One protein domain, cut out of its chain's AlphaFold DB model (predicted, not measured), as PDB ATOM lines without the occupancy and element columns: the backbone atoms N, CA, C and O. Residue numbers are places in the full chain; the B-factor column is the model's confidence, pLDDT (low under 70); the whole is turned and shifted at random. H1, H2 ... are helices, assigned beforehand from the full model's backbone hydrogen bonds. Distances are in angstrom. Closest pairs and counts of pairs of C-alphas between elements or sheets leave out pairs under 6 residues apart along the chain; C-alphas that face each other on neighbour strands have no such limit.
ATOM      1  N   GLY A  40     -57.370 -35.140  27.707       64.75
ATOM      2  CA  GLY A  40     -57.446 -34.546  26.360       64.75
ATOM      3  C   GLY A  40     -57.528 -33.017  26.345       64.75
ATOM      4  O   GLY A  40     -58.103 -32.412  25.434       64.75
ATOM      5  N   SER A  41     -57.039 -32.405  27.417       77.62
ATOM      6  CA  SER A  41     -57.354 -31.048  27.810       77.62
ATOM      7  C   SER A  41     -56.259 -30.132  27.298       77.62
ATOM      8  O   SER A  41     -55.130 -30.555  27.040       77.62
ATOM      9  N   PHE A  42     -56.590 -28.853  27.166       86.50
ATOM     10  CA  PHE A  42     -55.628 -27.804  26.840       86.50
ATOM     11  C   PHE A  42     -54.337 -27.912  27.680       86.50
ATOM     12  O   PHE A  42     -53.235 -27.797  27.145       86.50
ATOM     13  N   TYR A  43     -54.474 -28.246  28.968       89.75
ATOM     14  CA  TYR A  43     -53.353 -28.433  29.887       89.75
ATOM     15  C   TYR A  43     -52.393 -29.549  29.465       89.75
ATOM     16  O   TYR A  43     -51.181 -29.365  29.524       89.75
ATOM     17  N   GLY A  44     -52.926 -30.692  29.023       87.12
ATOM     18  CA  GLY A  44     -52.117 -31.840  28.610       87.12
ATOM     19  C   GLY A  44     -51.281 -31.552  27.363       87.12
ATOM     20  O   GLY A  44     -50.141 -32.001  27.273       87.12
ATOM     21  N   ILE A  45     -51.808 -30.762  26.421       87.12
ATOM     22  CA  ILE A  45     -51.025 -30.325  25.256       87.12
ATOM     23  C   ILE A  45     -49.934 -29.352  25.665       87.12
ATOM     24  O   ILE A  45     -48.799 -29.527  25.229       87.12
ATOM     25  N   GLY A  46     -50.263 -28.367  26.506       90.88
ATOM     26  CA  GLY A  46     -49.265 -27.444  27.038       90.88
ATOM     27  C   GLY A  46     -48.124 -28.195  27.725       90.88
ATOM     28  O   GLY A  46     -46.971 -27.986  27.377       90.88
ATOM     29  N   TYR A  47     -48.453 -29.175  28.574       92.19
ATOM     30  CA  TYR A  47     -47.477 -30.056  29.217       92.19
ATOM     31  C   TYR A  47     -46.562 -30.762  28.206       92.19
ATOM     32  O   TYR A  47     -45.344 -30.679  28.328       92.19
ATOM     33  N   ILE A  48     -47.124 -31.444  27.198       89.50
ATOM     34  CA  ILE A  48     -46.327 -32.190  26.204       89.50
ATOM     35  C   ILE A  48     -45.427 -31.240  25.412       89.50
ATOM     36  O   ILE A  48     -44.263 -31.555  25.175       89.50
ATOM     37  N   PHE A  49     -45.960 -30.089  25.002       90.81
ATOM     38  CA  PHE A  49     -45.209 -29.106  24.233       90.81
ATOM     39  C   PHE A  49     -44.057 -28.515  25.050       90.81
ATOM     40  O   PHE A  49     -42.931 -28.465  24.564       90.81
ATOM     41  N   THR A  50     -44.317 -28.125  26.300       92.81
ATOM     42  CA  THR A  50     -43.285 -27.608  27.201       92.81
ATOM     43  C   THR A  50     -42.237 -28.665  27.513       92.81
ATOM     44  O   THR A  50     -41.057 -28.349  27.451       92.81
ATOM     45  N   LEU A  51     -42.636 -29.911  27.780       94.12
ATOM     46  CA  LEU A  51     -41.693 -31.002  28.015       94.12
ATOM     47  C   LEU A  51     -40.773 -31.202  26.809       94.12
ATOM     48  O   LEU A  51     -39.561 -31.226  26.963       94.12
ATOM     49  N   LEU A  52     -41.342 -31.285  25.604       93.25
ATOM     50  CA  LEU A  52     -40.563 -31.476  24.382       93.25
ATOM     51  C   LEU A  52     -39.620 -30.295  24.121       93.25
ATOM     52  O   LEU A  52     -38.473 -30.506  23.744       93.25
ATOM     53  N   PHE A  53     -40.088 -29.066  24.341       94.12
ATOM     54  CA  PHE A  53     -39.257 -27.873  24.218       94.12
ATOM     55  C   PHE A  53     -38.077 -27.891  25.197       94.12
ATOM     56  O   PHE A  53     -36.950 -27.638  24.779       94.12
ATOM     57  N   LEU A  54     -38.327 -28.208  26.472       94.31
ATOM     58  CA  LEU A  54     -37.286 -28.262  27.499       94.31
ATOM     59  C   LEU A  54     -36.268 -29.370  27.219       94.31
ATOM     60  O   LEU A  54     -35.077 -29.098  27.243       94.31
ATOM     61  N   GLU A  55     -36.719 -30.572  26.854       95.00
ATOM     62  CA  GLU A  55     -35.830 -31.693  26.521       95.00
ATOM     63  C   GLU A  55     -34.940 -31.387  25.312       95.00
ATOM     64  O   GLU A  55     -33.740 -31.645  25.338       95.00
ATOM     65  N   VAL A  56     -35.502 -30.791  24.254       95.62
ATOM     66  CA  VAL A  56     -34.713 -30.380  23.081       95.62
ATOM     67  C   VAL A  56     -33.712 -29.292  23.455       95.62
ATOM     68  O   VAL A  56     -32.579 -29.332  22.984       95.62
ATOM     69  N   LYS A  57     -34.110 -28.334  24.298       94.94
ATOM     70  CA  LYS A  57     -33.222 -27.269  24.764       94.94
ATOM     71  C   LYS A  57     -32.052 -27.844  25.570       94.94
ATOM     72  O   LYS A  57     -30.915 -27.597  25.186       94.94
ATOM     73  N   THR A  58     -32.332 -28.650  26.599       94.19
ATOM     74  CA  THR A  58     -31.309 -29.327  27.411       94.19
ATOM     75  C   THR A  58     -30.382 -30.143  26.520       94.19
ATOM     76  O   THR A  58     -29.174 -29.998  26.615       94.19
ATOM     77  N   PHE A  59     -30.924 -30.936  25.592       93.31
ATOM     78  CA  PHE A  59     -30.114 -31.747  24.684       93.31
ATOM     79  C   PHE A  59     -29.175 -30.911  23.801       93.31
ATOM     80  O   PHE A  59     -28.042 -31.314  23.560       93.31
ATOM     81  N   VAL A  60     -29.631 -29.758  23.301       95.56
ATOM     82  CA  VAL A  60     -28.809 -28.865  22.471       95.56
ATOM     83  C   VAL A  60     -27.726 -28.168  23.296       95.56
ATOM     84  O   VAL A  60     -26.603 -28.059  22.812       95.56
ATOM     85  N   GLU A  61     -28.046 -27.718  24.512       93.88
ATOM     86  CA  GLU A  61     -27.083 -27.100  25.440       93.88
ATOM     87  C   GLU A  61     -25.991 -28.107  25.827       93.88
ATOM     88  O   GLU A  61     -24.808 -27.859  25.611       93.88
ATOM     89  N   GLU A  62     -26.401 -29.305  26.235       90.44
ATOM     90  CA  GLU A  62     -25.521 -30.427  26.557       90.44
ATOM     91  C   GLU A  62     -24.622 -30.837  25.379       90.44
ATOM     92  O   GLU A  62     -23.424 -31.074  25.540       90.44
ATOM     93  N   PHE A  63     -25.172 -30.899  24.164       90.94
ATOM     94  CA  PHE A  63     -24.386 -31.239  22.978       90.94
ATOM     95  C   PHE A  63     -23.383 -30.137  22.600       90.94
ATOM     96  O   PHE A  63     -22.317 -30.439  22.064       90.94
ATOM     97  N   ALA A  64     -23.709 -28.869  22.859       93.56
ATOM     98  CA  ALA A  64     -22.830 -27.741  22.566       93.56
ATOM     99  C   ALA A  64     -21.628 -27.665  23.522       93.56
ATOM    100  O   ALA A  64     -20.558 -27.221  23.110       93.56
ATOM    101  N   GLU A  65     -21.791 -28.119  24.765       88.38
ATOM    102  CA  GLU A  65     -20.736 -28.141  25.787       88.38
ATOM    103  C   GLU A  65     -19.842 -29.394  25.719       88.38
ATOM    104  O   GLU A  65     -18.859 -29.514  26.451       88.38
ATOM    105  N   PHE A  66     -20.144 -30.338  24.823       88.06
ATOM    106  CA  PHE A  66     -19.419 -31.601  24.735       88.06
ATOM    107  C   PHE A  66     -18.028 -31.438  24.084       88.06
ATOM    108  O   PHE A  66     -17.877 -31.437  22.860       88.06
ATOM    109  N   GLU A  67     -16.978 -31.358  24.905       88.56
ATOM    110  CA  GLU A  67     -15.582 -31.360  24.445       88.56
ATOM    111  C   GLU A  67     -15.041 -32.788  24.238       88.56
ATOM    112  O   GLU A  67     -14.840 -33.552  25.186       88.56
ATOM    113  N   PHE A  68     -14.729 -33.154  22.989       83.62
ATOM    114  CA  PHE A  68     -14.172 -34.470  22.649       83.62
ATOM    115  C   PHE A  68     -12.695 -34.599  23.064       83.62
ATOM    116  O   PHE A  68     -11.789 -34.320  22.277       83.62
ATOM    117  N   THR A  69     -12.431 -35.099  24.275       87.38
ATOM    118  CA  THR A  69     -11.070 -35.475  24.706       87.38
ATOM    119  C   THR A  69     -10.884 -36.995  24.710       87.38
ATOM    120  O   THR A  69     -11.588 -37.731  25.396       87.38
ATOM    121  N   VAL A  70      -9.904 -37.497  23.947       82.69
ATOM    122  CA  VAL A  70      -9.716 -38.943  23.682       82.69
ATOM    123  C   VAL A  70      -9.430 -39.764  24.949       82.69
ATOM    124  O   VAL A  70      -9.824 -40.922  25.034       82.69
ATOM    125  N   ALA A  71      -8.795 -39.167  25.960       81.75
ATOM    126  CA  ALA A  71      -8.444 -39.856  27.203       81.75
ATOM    127  C   ALA A  71      -9.599 -39.949  28.225       81.75
ATOM    128  O   ALA A  71      -9.488 -40.699  29.191       81.75
ATOM    129  N   GLY A  72     -10.702 -39.213  28.023       83.81
ATOM    130  CA  GLY A  72     -11.776 -39.050  29.014       83.81
ATOM    131  C   GLY A  72     -13.175 -39.465  28.556       83.81
ATOM    132  O   GLY A  72     -14.107 -39.394  29.357       83.81
ATOM    133  N   ILE A  73     -13.333 -39.929  27.309       91.00
ATOM    134  CA  ILE A  73     -14.641 -40.119  26.653       91.00
ATOM    135  C   ILE A  73     -15.622 -40.926  27.512       91.00
ATOM    136  O   ILE A  73     -16.765 -40.521  27.690       91.00
ATOM    137  N   VAL A  74     -15.192 -42.059  28.077       90.75
ATOM    138  CA  VAL A  74     -16.096 -42.931  28.848       90.75
ATOM    139  C   VAL A  74     -16.594 -42.237  30.117       90.75
ATOM    140  O   VAL A  74     -17.785 -42.293  30.417       90.75
ATOM    141  N   SER A  75     -15.708 -41.549  30.841       90.19
ATOM    142  CA  SER A  75     -16.081 -40.832  32.067       90.19
ATOM    143  C   SER A  75     -17.012 -39.658  31.765       90.19
ATOM    144  O   SER A  75     -18.004 -39.470  32.468       90.19
ATOM    145  N   GLN A  76     -16.733 -38.908  30.695       89.00
ATOM    146  CA  GLN A  76     -17.568 -37.790  30.254       89.00
ATOM    147  C   GLN A  76     -18.954 -38.265  29.804       89.00
ATOM    148  O   GLN A  76     -19.953 -37.686  30.213       89.00
ATOM    149  N   ILE A  77     -19.039 -39.366  29.047       91.94
ATOM    150  CA  ILE A  77     -20.324 -39.951  28.631       91.94
ATOM    151  C   ILE A  77     -21.157 -40.363  29.848       91.94
ATOM    152  O   ILE A  77     -22.350 -40.071  29.893       91.94
ATOM    153  N   ILE A  78     -20.557 -41.028  30.842       93.12
ATOM    154  CA  ILE A  78     -21.288 -41.446  32.048       93.12
ATOM    155  C   ILE A  78     -21.822 -40.222  32.801       93.12
ATOM    156  O   ILE A  78     -22.997 -40.198  33.167       93.12
ATOM    157  N   GLN A  79     -20.988 -39.198  32.998       92.06
ATOM    158  CA  GLN A  79     -21.395 -37.966  33.675       92.06
ATOM    159  C   GLN A  79     -22.523 -37.248  32.924       92.06
ATOM    160  O   GLN A  79     -23.499 -36.827  33.545       92.06
ATOM    161  N   HIS A  80     -22.433 -37.186  31.598       90.69
ATOM    162  CA  HIS A  80     -23.441 -36.578  30.738       90.69
ATOM    163  C   HIS A  80     -24.779 -37.321  30.792       90.69
ATOM    164  O   HIS A  80     -25.831 -36.705  30.933       90.69
ATOM    165  N   ILE A  81     -24.758 -38.660  30.775       93.00
ATOM    166  CA  ILE A  81     -25.973 -39.474  30.921       93.00
ATOM    167  C   ILE A  81     -26.642 -39.215  32.276       93.00
ATOM    168  O   ILE A  81     -27.869 -39.105  32.341       93.00
ATOM    169  N   ILE A  82     -25.861 -39.116  33.356       94.62
ATOM    170  CA  ILE A  82     -26.392 -38.819  34.694       94.62
ATOM    171  C   ILE A  82     -27.011 -37.418  34.724       94.62
ATOM    172  O   ILE A  82     -28.141 -37.276  35.190       94.62
ATOM    173  N   HIS A  83     -26.310 -36.406  34.208       93.75
ATOM    174  CA  HIS A  83     -26.807 -35.031  34.187       93.75
ATOM    175  C   HIS A  83     -28.095 -34.908  33.361       93.75
ATOM    176  O   HIS A  83     -29.114 -34.454  33.881       93.75
ATOM    177  N   LEU A  84     -28.104 -35.455  32.143       92.69
ATOM    178  CA  LEU A  84     -29.282 -35.499  31.276       92.69
ATOM    179  C   LEU A  84     -30.460 -36.230  31.938       92.69
ATOM    180  O   LEU A  84     -31.608 -35.819  31.793       92.69
ATOM    181  N   SER A  85     -30.195 -37.285  32.715       95.06
ATOM    182  CA  SER A  85     -31.242 -37.991  33.466       95.06
ATOM    183  C   SER A  85     -31.857 -37.122  34.568       95.06
ATOM    184  O   SER A  85     -33.073 -37.157  34.763       95.06
ATOM    185  N   ILE A  86     -31.042 -36.345  35.287       96.62
ATOM    186  CA  ILE A  86     -31.514 -35.423  36.332       96.62
ATOM    187  C   ILE A  86     -32.331 -34.291  35.701       96.62
ATOM    188  O   ILE A  86     -33.454 -34.034  36.142       96.62
ATOM    189  N   GLU A  87     -31.813 -33.673  34.640       95.75
ATOM    190  CA  GLU A  87     -32.507 -32.604  33.919       95.75
ATOM    191  C   GLU A  87     -33.813 -33.092  33.292       95.75
ATOM    192  O   GLU A  87     -34.824 -32.402  33.378       95.75
ATOM    193  N   SER A  88     -33.866 -34.317  32.762       94.62
ATOM    194  CA  SER A  88     -35.114 -34.886  32.236       94.62
ATOM    195  C   SER A  88     -36.195 -35.013  33.323       94.62
ATOM    196  O   SER A  88     -37.363 -34.666  33.112       94.62
ATOM    197  N   VAL A  89     -35.818 -35.425  34.541       96.00
ATOM    198  CA  VAL A  89     -36.749 -35.457  35.683       96.00
ATOM    199  C   VAL A  89     -37.199 -34.047  36.076       96.00
ATOM    200  O   VAL A  89     -38.390 -33.835  36.326       96.00
ATOM    201  N   LEU A  90     -36.294 -33.065  36.098       97.06
ATOM    202  CA  LEU A  90     -36.651 -31.668  36.371       97.06
ATOM    203  C   LEU A  90     -37.554 -31.085  35.278       97.06
ATOM    204  O   LEU A  90     -38.536 -30.411  35.590       97.06
ATOM    205  N   ASN A  91     -37.307 -31.418  34.014       95.75
ATOM    206  CA  ASN A  91     -38.115 -31.012  32.869       95.75
ATOM    207  C   ASN A  91     -39.549 -31.538  32.967       95.75
ATOM    208  O   ASN A  91     -40.486 -30.813  32.630       95.75
ATOM    209  N   ILE A  92     -39.758 -32.742  33.510       94.88
ATOM    210  CA  ILE A  92     -41.096 -33.259  33.838       94.88
ATOM    211  C   ILE A  92     -41.798 -32.363  34.867       94.88
ATOM    212  O   ILE A  92     -42.972 -32.023  34.689       94.88
ATOM    213  N   VAL A  93     -41.093 -31.945  35.924       95.94
ATOM    214  CA  VAL A  93     -41.643 -31.053  36.959       95.94
ATOM    215  C   VAL A  93     -41.944 -29.671  36.379       95.94
ATOM    216  O   VAL A  93     -43.040 -29.148  36.578       95.94
ATOM    217  N   TYR A  94     -41.026 -29.094  35.603       95.75
ATOM    218  CA  TYR A  94     -41.215 -27.794  34.959       95.75
ATOM    219  C   TYR A  94     -42.345 -27.805  33.931       95.75
ATOM    220  O   TYR A  94     -43.160 -26.880  33.904       95.75
ATOM    221  N   ALA A  95     -42.460 -28.871  33.138       94.56
ATOM    222  CA  ALA A  95     -43.590 -29.075  32.245       94.56
ATOM    223  C   ALA A  95     -44.903 -29.204  33.024       94.56
ATOM    224  O   ALA A  95     -45.933 -28.701  32.579       94.56
ATOM    225  N   ALA A  96     -44.890 -29.813  34.213       93.00
ATOM    226  CA  ALA A  96     -46.070 -29.885  35.069       93.00
ATOM    227  C   ALA A  96     -46.522 -28.514  35.582       93.00
ATOM    228  O   ALA A  96     -47.710 -28.363  35.832       93.00
ATOM    229  N   ILE A  97     -45.638 -27.515  35.681       96.00
ATOM    230  CA  ILE A  97     -45.966 -26.130  36.070       96.00
ATOM    231  C   ILE A  97     -45.828 -25.135  34.906       96.00
ATOM    232  O   ILE A  97     -45.623 -23.937  35.115       96.00
ATOM    233  N   TRP A  98     -45.970 -25.613  33.665       95.19
ATOM    234  CA  TRP A  98     -45.731 -24.813  32.462       95.19
ATOM    235  C   TRP A  98     -46.473 -23.463  32.395       95.19
ATOM    236  O   TRP A  98     -45.864 -22.504  31.914       95.19
ATOM    237  N   PRO A  99     -47.723 -23.298  32.893       93.62
ATOM    238  CA  PRO A  99     -48.384 -21.999  32.810       93.62
ATOM    239  C   PRO A  99     -47.636 -20.942  33.626       93.62
ATOM    240  O   PRO A  99     -47.467 -19.818  33.167       93.62
ATOM    241  N   LEU A 100     -47.126 -21.318  34.806       95.19
ATOM    242  CA  LEU A 100     -46.339 -20.442  35.680       95.19
ATOM    243  C   LEU A 100     -44.980 -20.104  35.056       95.19
ATOM    244  O   LEU A 100     -44.526 -18.963  35.142       95.19
ATOM    245  N   MET A 101     -44.351 -21.078  34.390       93.88
ATOM    246  CA  MET A 101     -43.073 -20.884  33.696       93.88
ATOM    247  C   MET A 101     -43.154 -19.812  32.609       93.88
ATOM    248  O   MET A 101     -42.220 -19.017  32.487       93.88
ATOM    249  N   ILE A 102     -44.267 -19.766  31.863       91.94
ATOM    250  CA  ILE A 102     -44.507 -18.735  30.845       91.94
ATOM    251  C   ILE A 102     -44.478 -17.354  31.502       91.94
ATOM    252  O   ILE A 102     -43.678 -16.516  31.094       91.94
ATOM    253  N   PHE A 103     -45.243 -17.156  32.582       91.81
ATOM    254  CA  PHE A 103     -45.296 -15.868  33.284       91.81
ATOM    255  C   PHE A 103     -43.947 -15.402  33.837       91.81
ATOM    256  O   PHE A 103     -43.726 -14.196  33.940       91.81
ATOM    257  N   LYS A 104     -43.060 -16.338  34.192       92.69
ATOM    258  CA  LYS A 104     -41.722 -16.027  34.706       92.69
ATOM    259  C   LYS A 104     -40.740 -15.615  33.601       92.69
ATOM    260  O   LYS A 104     -39.912 -14.745  33.847       92.69
ATOM    261  N   HIS A 105     -40.798 -16.245  32.426       89.19
ATOM    262  CA  HIS A 105     -39.765 -16.089  31.392       89.19
ATOM    263  C   HIS A 105     -40.050 -14.990  30.369       89.19
ATOM    264  O   HIS A 105     -39.103 -14.417  29.835       89.19
ATOM    265  N   PHE A 106     -41.316 -14.679  30.083       89.56
ATOM    266  CA  PHE A 106     -41.651 -13.681  29.070       89.56
ATOM    267  C   PHE A 106     -42.239 -12.415  29.692       89.56
ATOM    268  O   PHE A 106     -42.922 -12.439  30.720       89.56
ATOM    269  N   SER A 107     -41.979 -11.272  29.049       88.75
ATOM    270  CA  SER A 107     -42.576 -10.012  29.483       88.75
ATOM    271  C   SER A 107     -44.106 -10.081  29.382       88.75
ATOM    272  O   SER A 107     -44.668 -10.811  28.558       88.75
ATOM    273  N   LYS A 108     -44.792  -9.312  30.240       88.00
ATOM    274  CA  LYS A 108     -46.254  -9.362  30.428       88.00
ATOM    275  C   LYS A 108     -47.085  -9.478  29.132       88.00
ATOM    276  O   LYS A 108     -48.001 -10.300  29.141       88.00
ATOM    277  N   PRO A 109     -46.816  -8.740  28.033       90.81
ATOM    278  CA  PRO A 109     -47.627  -8.866  26.818       90.81
ATOM    279  C   PRO A 109     -47.426 -10.196  26.070       90.81
ATOM    280  O   PRO A 109     -48.395 -10.744  25.542       90.81
ATOM    281  N   TYR A 110     -46.215 -10.760  26.047       91.44
ATOM    282  CA  TYR A 110     -45.938 -11.990  25.291       91.44
ATOM    283  C   TYR A 110     -46.545 -13.239  25.939       91.44
ATOM    284  O   TYR A 110     -46.894 -14.180  25.226       91.44
ATOM    285  N   ASN A 111     -46.756 -13.230  27.260       87.94
ATOM    286  CA  ASN A 111     -47.396 -14.335  27.983       87.94
ATOM    287  C   ASN A 111     -48.763 -14.699  27.391       87.94
ATOM    288  O   ASN A 111     -49.054 -15.870  27.144       87.94
ATOM    289  N   PHE A 112     -49.586 -13.688  27.108       91.19
ATOM    290  CA  PHE A 112     -50.912 -13.895  26.531       91.19
ATOM    291  C   PHE A 112     -50.839 -14.411  25.095       91.19
ATOM    292  O   PHE A 112     -51.597 -15.308  24.734       91.19
ATOM    293  N   ILE A 113     -49.899 -13.902  24.295       93.00
ATOM    294  CA  ILE A 113     -49.710 -14.334  22.903       93.00
ATOM    295  C   ILE A 113     -49.336 -15.821  22.852       93.00
ATOM    296  O   ILE A 113     -49.925 -16.576  22.078       93.00
ATOM    297  N   ILE A 114     -48.416 -16.265  23.713       90.56
ATOM    298  CA  ILE A 114     -47.990 -17.669  23.781       90.56
ATOM    299  C   ILE A 114     -49.149 -18.567  24.233       90.56
ATOM    300  O   ILE A 114     -49.396 -19.603  23.618       90.56
ATOM    301  N   LEU A 115     -49.909 -18.161  25.257       90.75
ATOM    302  CA  LEU A 115     -51.080 -18.919  25.712       90.75
ATOM    303  C   LEU A 115     -52.140 -19.058  24.610       90.75
ATOM    304  O   LEU A 115     -52.675 -20.151  24.410       90.75
ATOM    305  N   ILE A 116     -52.401 -17.984  23.859       93.50
ATOM    306  CA  ILE A 116     -53.320 -18.001  22.715       93.50
ATOM    307  C   ILE A 116     -52.800 -18.939  21.619       93.50
ATOM    308  O   ILE A 116     -53.567 -19.749  21.101       93.50
ATOM    309  N   ALA A 117     -51.505 -18.895  21.296       92.19
ATOM    310  CA  ALA A 117     -50.902 -19.782  20.302       92.19
ATOM    311  C   ALA A 117     -51.017 -21.268  20.695       92.19
ATOM    312  O   ALA A 117     -51.418 -22.096  19.869       92.19
ATOM    313  N   ILE A 118     -50.748 -21.613  21.960       90.88
ATOM    314  CA  ILE A 118     -50.935 -22.981  22.476       90.88
ATOM    315  C   ILE A 118     -52.417 -23.371  22.396       90.88
ATOM    316  O   ILE A 118     -52.743 -24.505  22.040       90.88
ATOM    317  N   PHE A 119     -53.334 -22.437  22.661       92.81
ATOM    318  CA  PHE A 119     -54.772 -22.709  22.631       92.81
ATOM    319  C   PHE A 119     -55.278 -22.965  21.211       92.81
ATOM    320  O   PHE A 119     -55.983 -23.945  20.973       92.81
ATOM    321  N   ILE A 120     -54.856 -22.152  20.243       93.06
ATOM    322  CA  ILE A 120     -55.145 -22.372  18.821       93.06
ATOM    323  C   ILE A 120     -54.567 -23.717  18.368       93.06
ATOM    324  O   ILE A 120     -55.263 -24.499  17.717       93.06
ATOM    325  N   THR A 121     -53.333 -24.032  18.772       89.69
ATOM    326  CA  THR A 121     -52.695 -25.325  18.486       89.69
ATOM    327  C   THR A 121     -53.517 -26.484  19.051       89.69
ATOM    328  O   THR A 121     -53.756 -27.467  18.347       89.69
ATOM    329  N   TYR A 122     -54.037 -26.354  20.277       91.44
ATOM    330  CA  TYR A 122     -54.964 -27.322  20.863       91.44
ATOM    331  C   TYR A 122     -56.232 -27.493  20.029       91.44
ATOM    332  O   TYR A 122     -56.627 -28.628  19.759       91.44
ATOM    333  N   LEU A 123     -56.858 -26.403  19.580       91.94
ATOM    334  CA  LEU A 123     -58.066 -26.475  18.756       91.94
ATOM    335  C   LEU A 123     -57.806 -27.153  17.407       91.94
ATOM    336  O   LEU A 123     -58.601 -27.999  16.988       91.94
ATOM    337  N   ILE A 124     -56.687 -26.835  16.750       89.81
ATOM    338  CA  ILE A 124     -56.278 -27.470  15.492       89.81
ATOM    339  C   ILE A 124     -56.023 -28.958  15.717       89.81
ATOM    340  O   ILE A 124     -56.583 -29.782  14.996       89.81
ATOM    341  N   LEU A 125     -55.244 -29.324  16.741       84.25
ATOM    342  CA  LEU A 125     -54.942 -30.723  17.029       84.25
ATOM    343  C   LEU A 125     -56.211 -31.497  17.390       84.25
ATOM    344  O   LEU A 125     -56.428 -32.588  16.872       84.25
ATOM    345  N   ARG A 126     -57.104 -30.910  18.195       83.69
ATOM    346  CA  ARG A 126     -58.412 -31.490  18.522       83.69
ATOM    347  C   ARG A 126     -59.259 -31.688  17.269       83.69
ATOM    348  O   ARG A 126     -59.873 -32.741  17.125       83.69
ATOM    349  N   LYS A 127     -59.282 -30.717  16.349       85.81
ATOM    350  CA  LYS A 127     -59.993 -30.837  15.069       85.81
ATOM    351  C   LYS A 127     -59.371 -31.918  14.189       85.81
ATOM    352  O   LYS A 127     -60.115 -32.717  13.638       85.81
ATOM    353  N   ILE A 128     -58.043 -32.000  14.096       81.31
ATOM    354  CA  ILE A 128     -57.340 -33.033  13.321       81.31
ATOM    355  C   ILE A 128     -57.585 -34.416  13.918       81.31
ATOM    356  O   ILE A 128     -57.890 -35.331  13.169       81.31
ATOM    357  N   LEU A 129     -57.498 -34.581  15.238       75.94
ATOM    358  CA  LEU A 129     -57.750 -35.856  15.914       75.94
ATOM    359  C   LEU A 129     -59.223 -36.272  15.822       75.94
ATOM    360  O   LEU A 129     -59.508 -37.452  15.660       75.94
ATOM    361  N   LYS A 130     -60.158 -35.311  15.866       72.50
ATOM    362  CA  LYS A 130     -61.591 -35.569  15.668       72.50
ATOM    363  C   LYS A 130     -61.932 -35.874  14.206       72.50
ATOM    364  O   LYS A 130     -62.780 -36.715  13.957       72.50
ATOM    365  N   ASN A 131     -61.297 -35.205  13.245       63.88
ATOM    366  CA  ASN A 131     -61.595 -35.379  11.819       63.88
ATOM    367  C   ASN A 131     -60.843 -36.572  11.212       63.88
ATOM    368  O   ASN A 131     -61.389 -37.285  10.386       63.88
ATOM    369  N   ARG A 132     -59.626 -36.856  11.691       57.22
ATOM    370  CA  ARG A 132     -58.937 -38.147  11.520       57.22
ATOM    371  C   ARG A 132     -59.331 -39.132  12.617       57.22
ATOM    372  O   ARG A 132     -58.519 -39.985  12.978       57.22
ATOM    373  N   SER A 133     -60.533 -38.998  13.180       47.09
ATOM    374  CA  SER A 133     -61.084 -39.991  14.093       47.09
ATOM    375  C   SER A 133     -61.233 -41.275  13.308       47.09
ATOM    376  O   SER A 133     -62.279 -41.464  12.709       47.09
TER     377      SER A 133
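Overview. This is residues 40 to 133 of the 274 residues of a protein of Aeromonadales bacterium (UniProt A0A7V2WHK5). Two long helices, H1 and H2, form a hairpin, and H4 crosses its end like the bar of a T, reached through short H3. The 94 printed residues include four named helices, H1 to H4: all helix. The whole is loose, radius of gyration of the C-alphas 17.4 A, spanning 54 by 37 by 19 A.

Arrangement. Look at H2, residues 73 to 96: it touches H1, residues 42 to 64, opposite ways at a shallow tilt of 22 degrees, the closest C-alphas, Leu 51 and Ala 95, 5.0 A apart. H4, residues 108 to 131, touches H1 with residues 118 to 122 alone, closest C-alphas Phe 42 and Tyr 122, 6.0 A apart. H3, residues 98 to 105, and H4 are a hairpin with 3 of 4 and 18 of 20 O i to N i+4 pairs within hydrogen-bond range, H1 and H2 with every pair.

Along the chain. Find C-alpha 42 at (-55.628, -27.804, 26.840); H1 runs 33.1 A, H2 34.1 A, and H4 35.5 A to C-alpha 131, (-61.595, -35.379, 11.819).

Size, cuts and confidence. The printed part has no cut; residues 40 and 131 to 133 are under pLDDT 70.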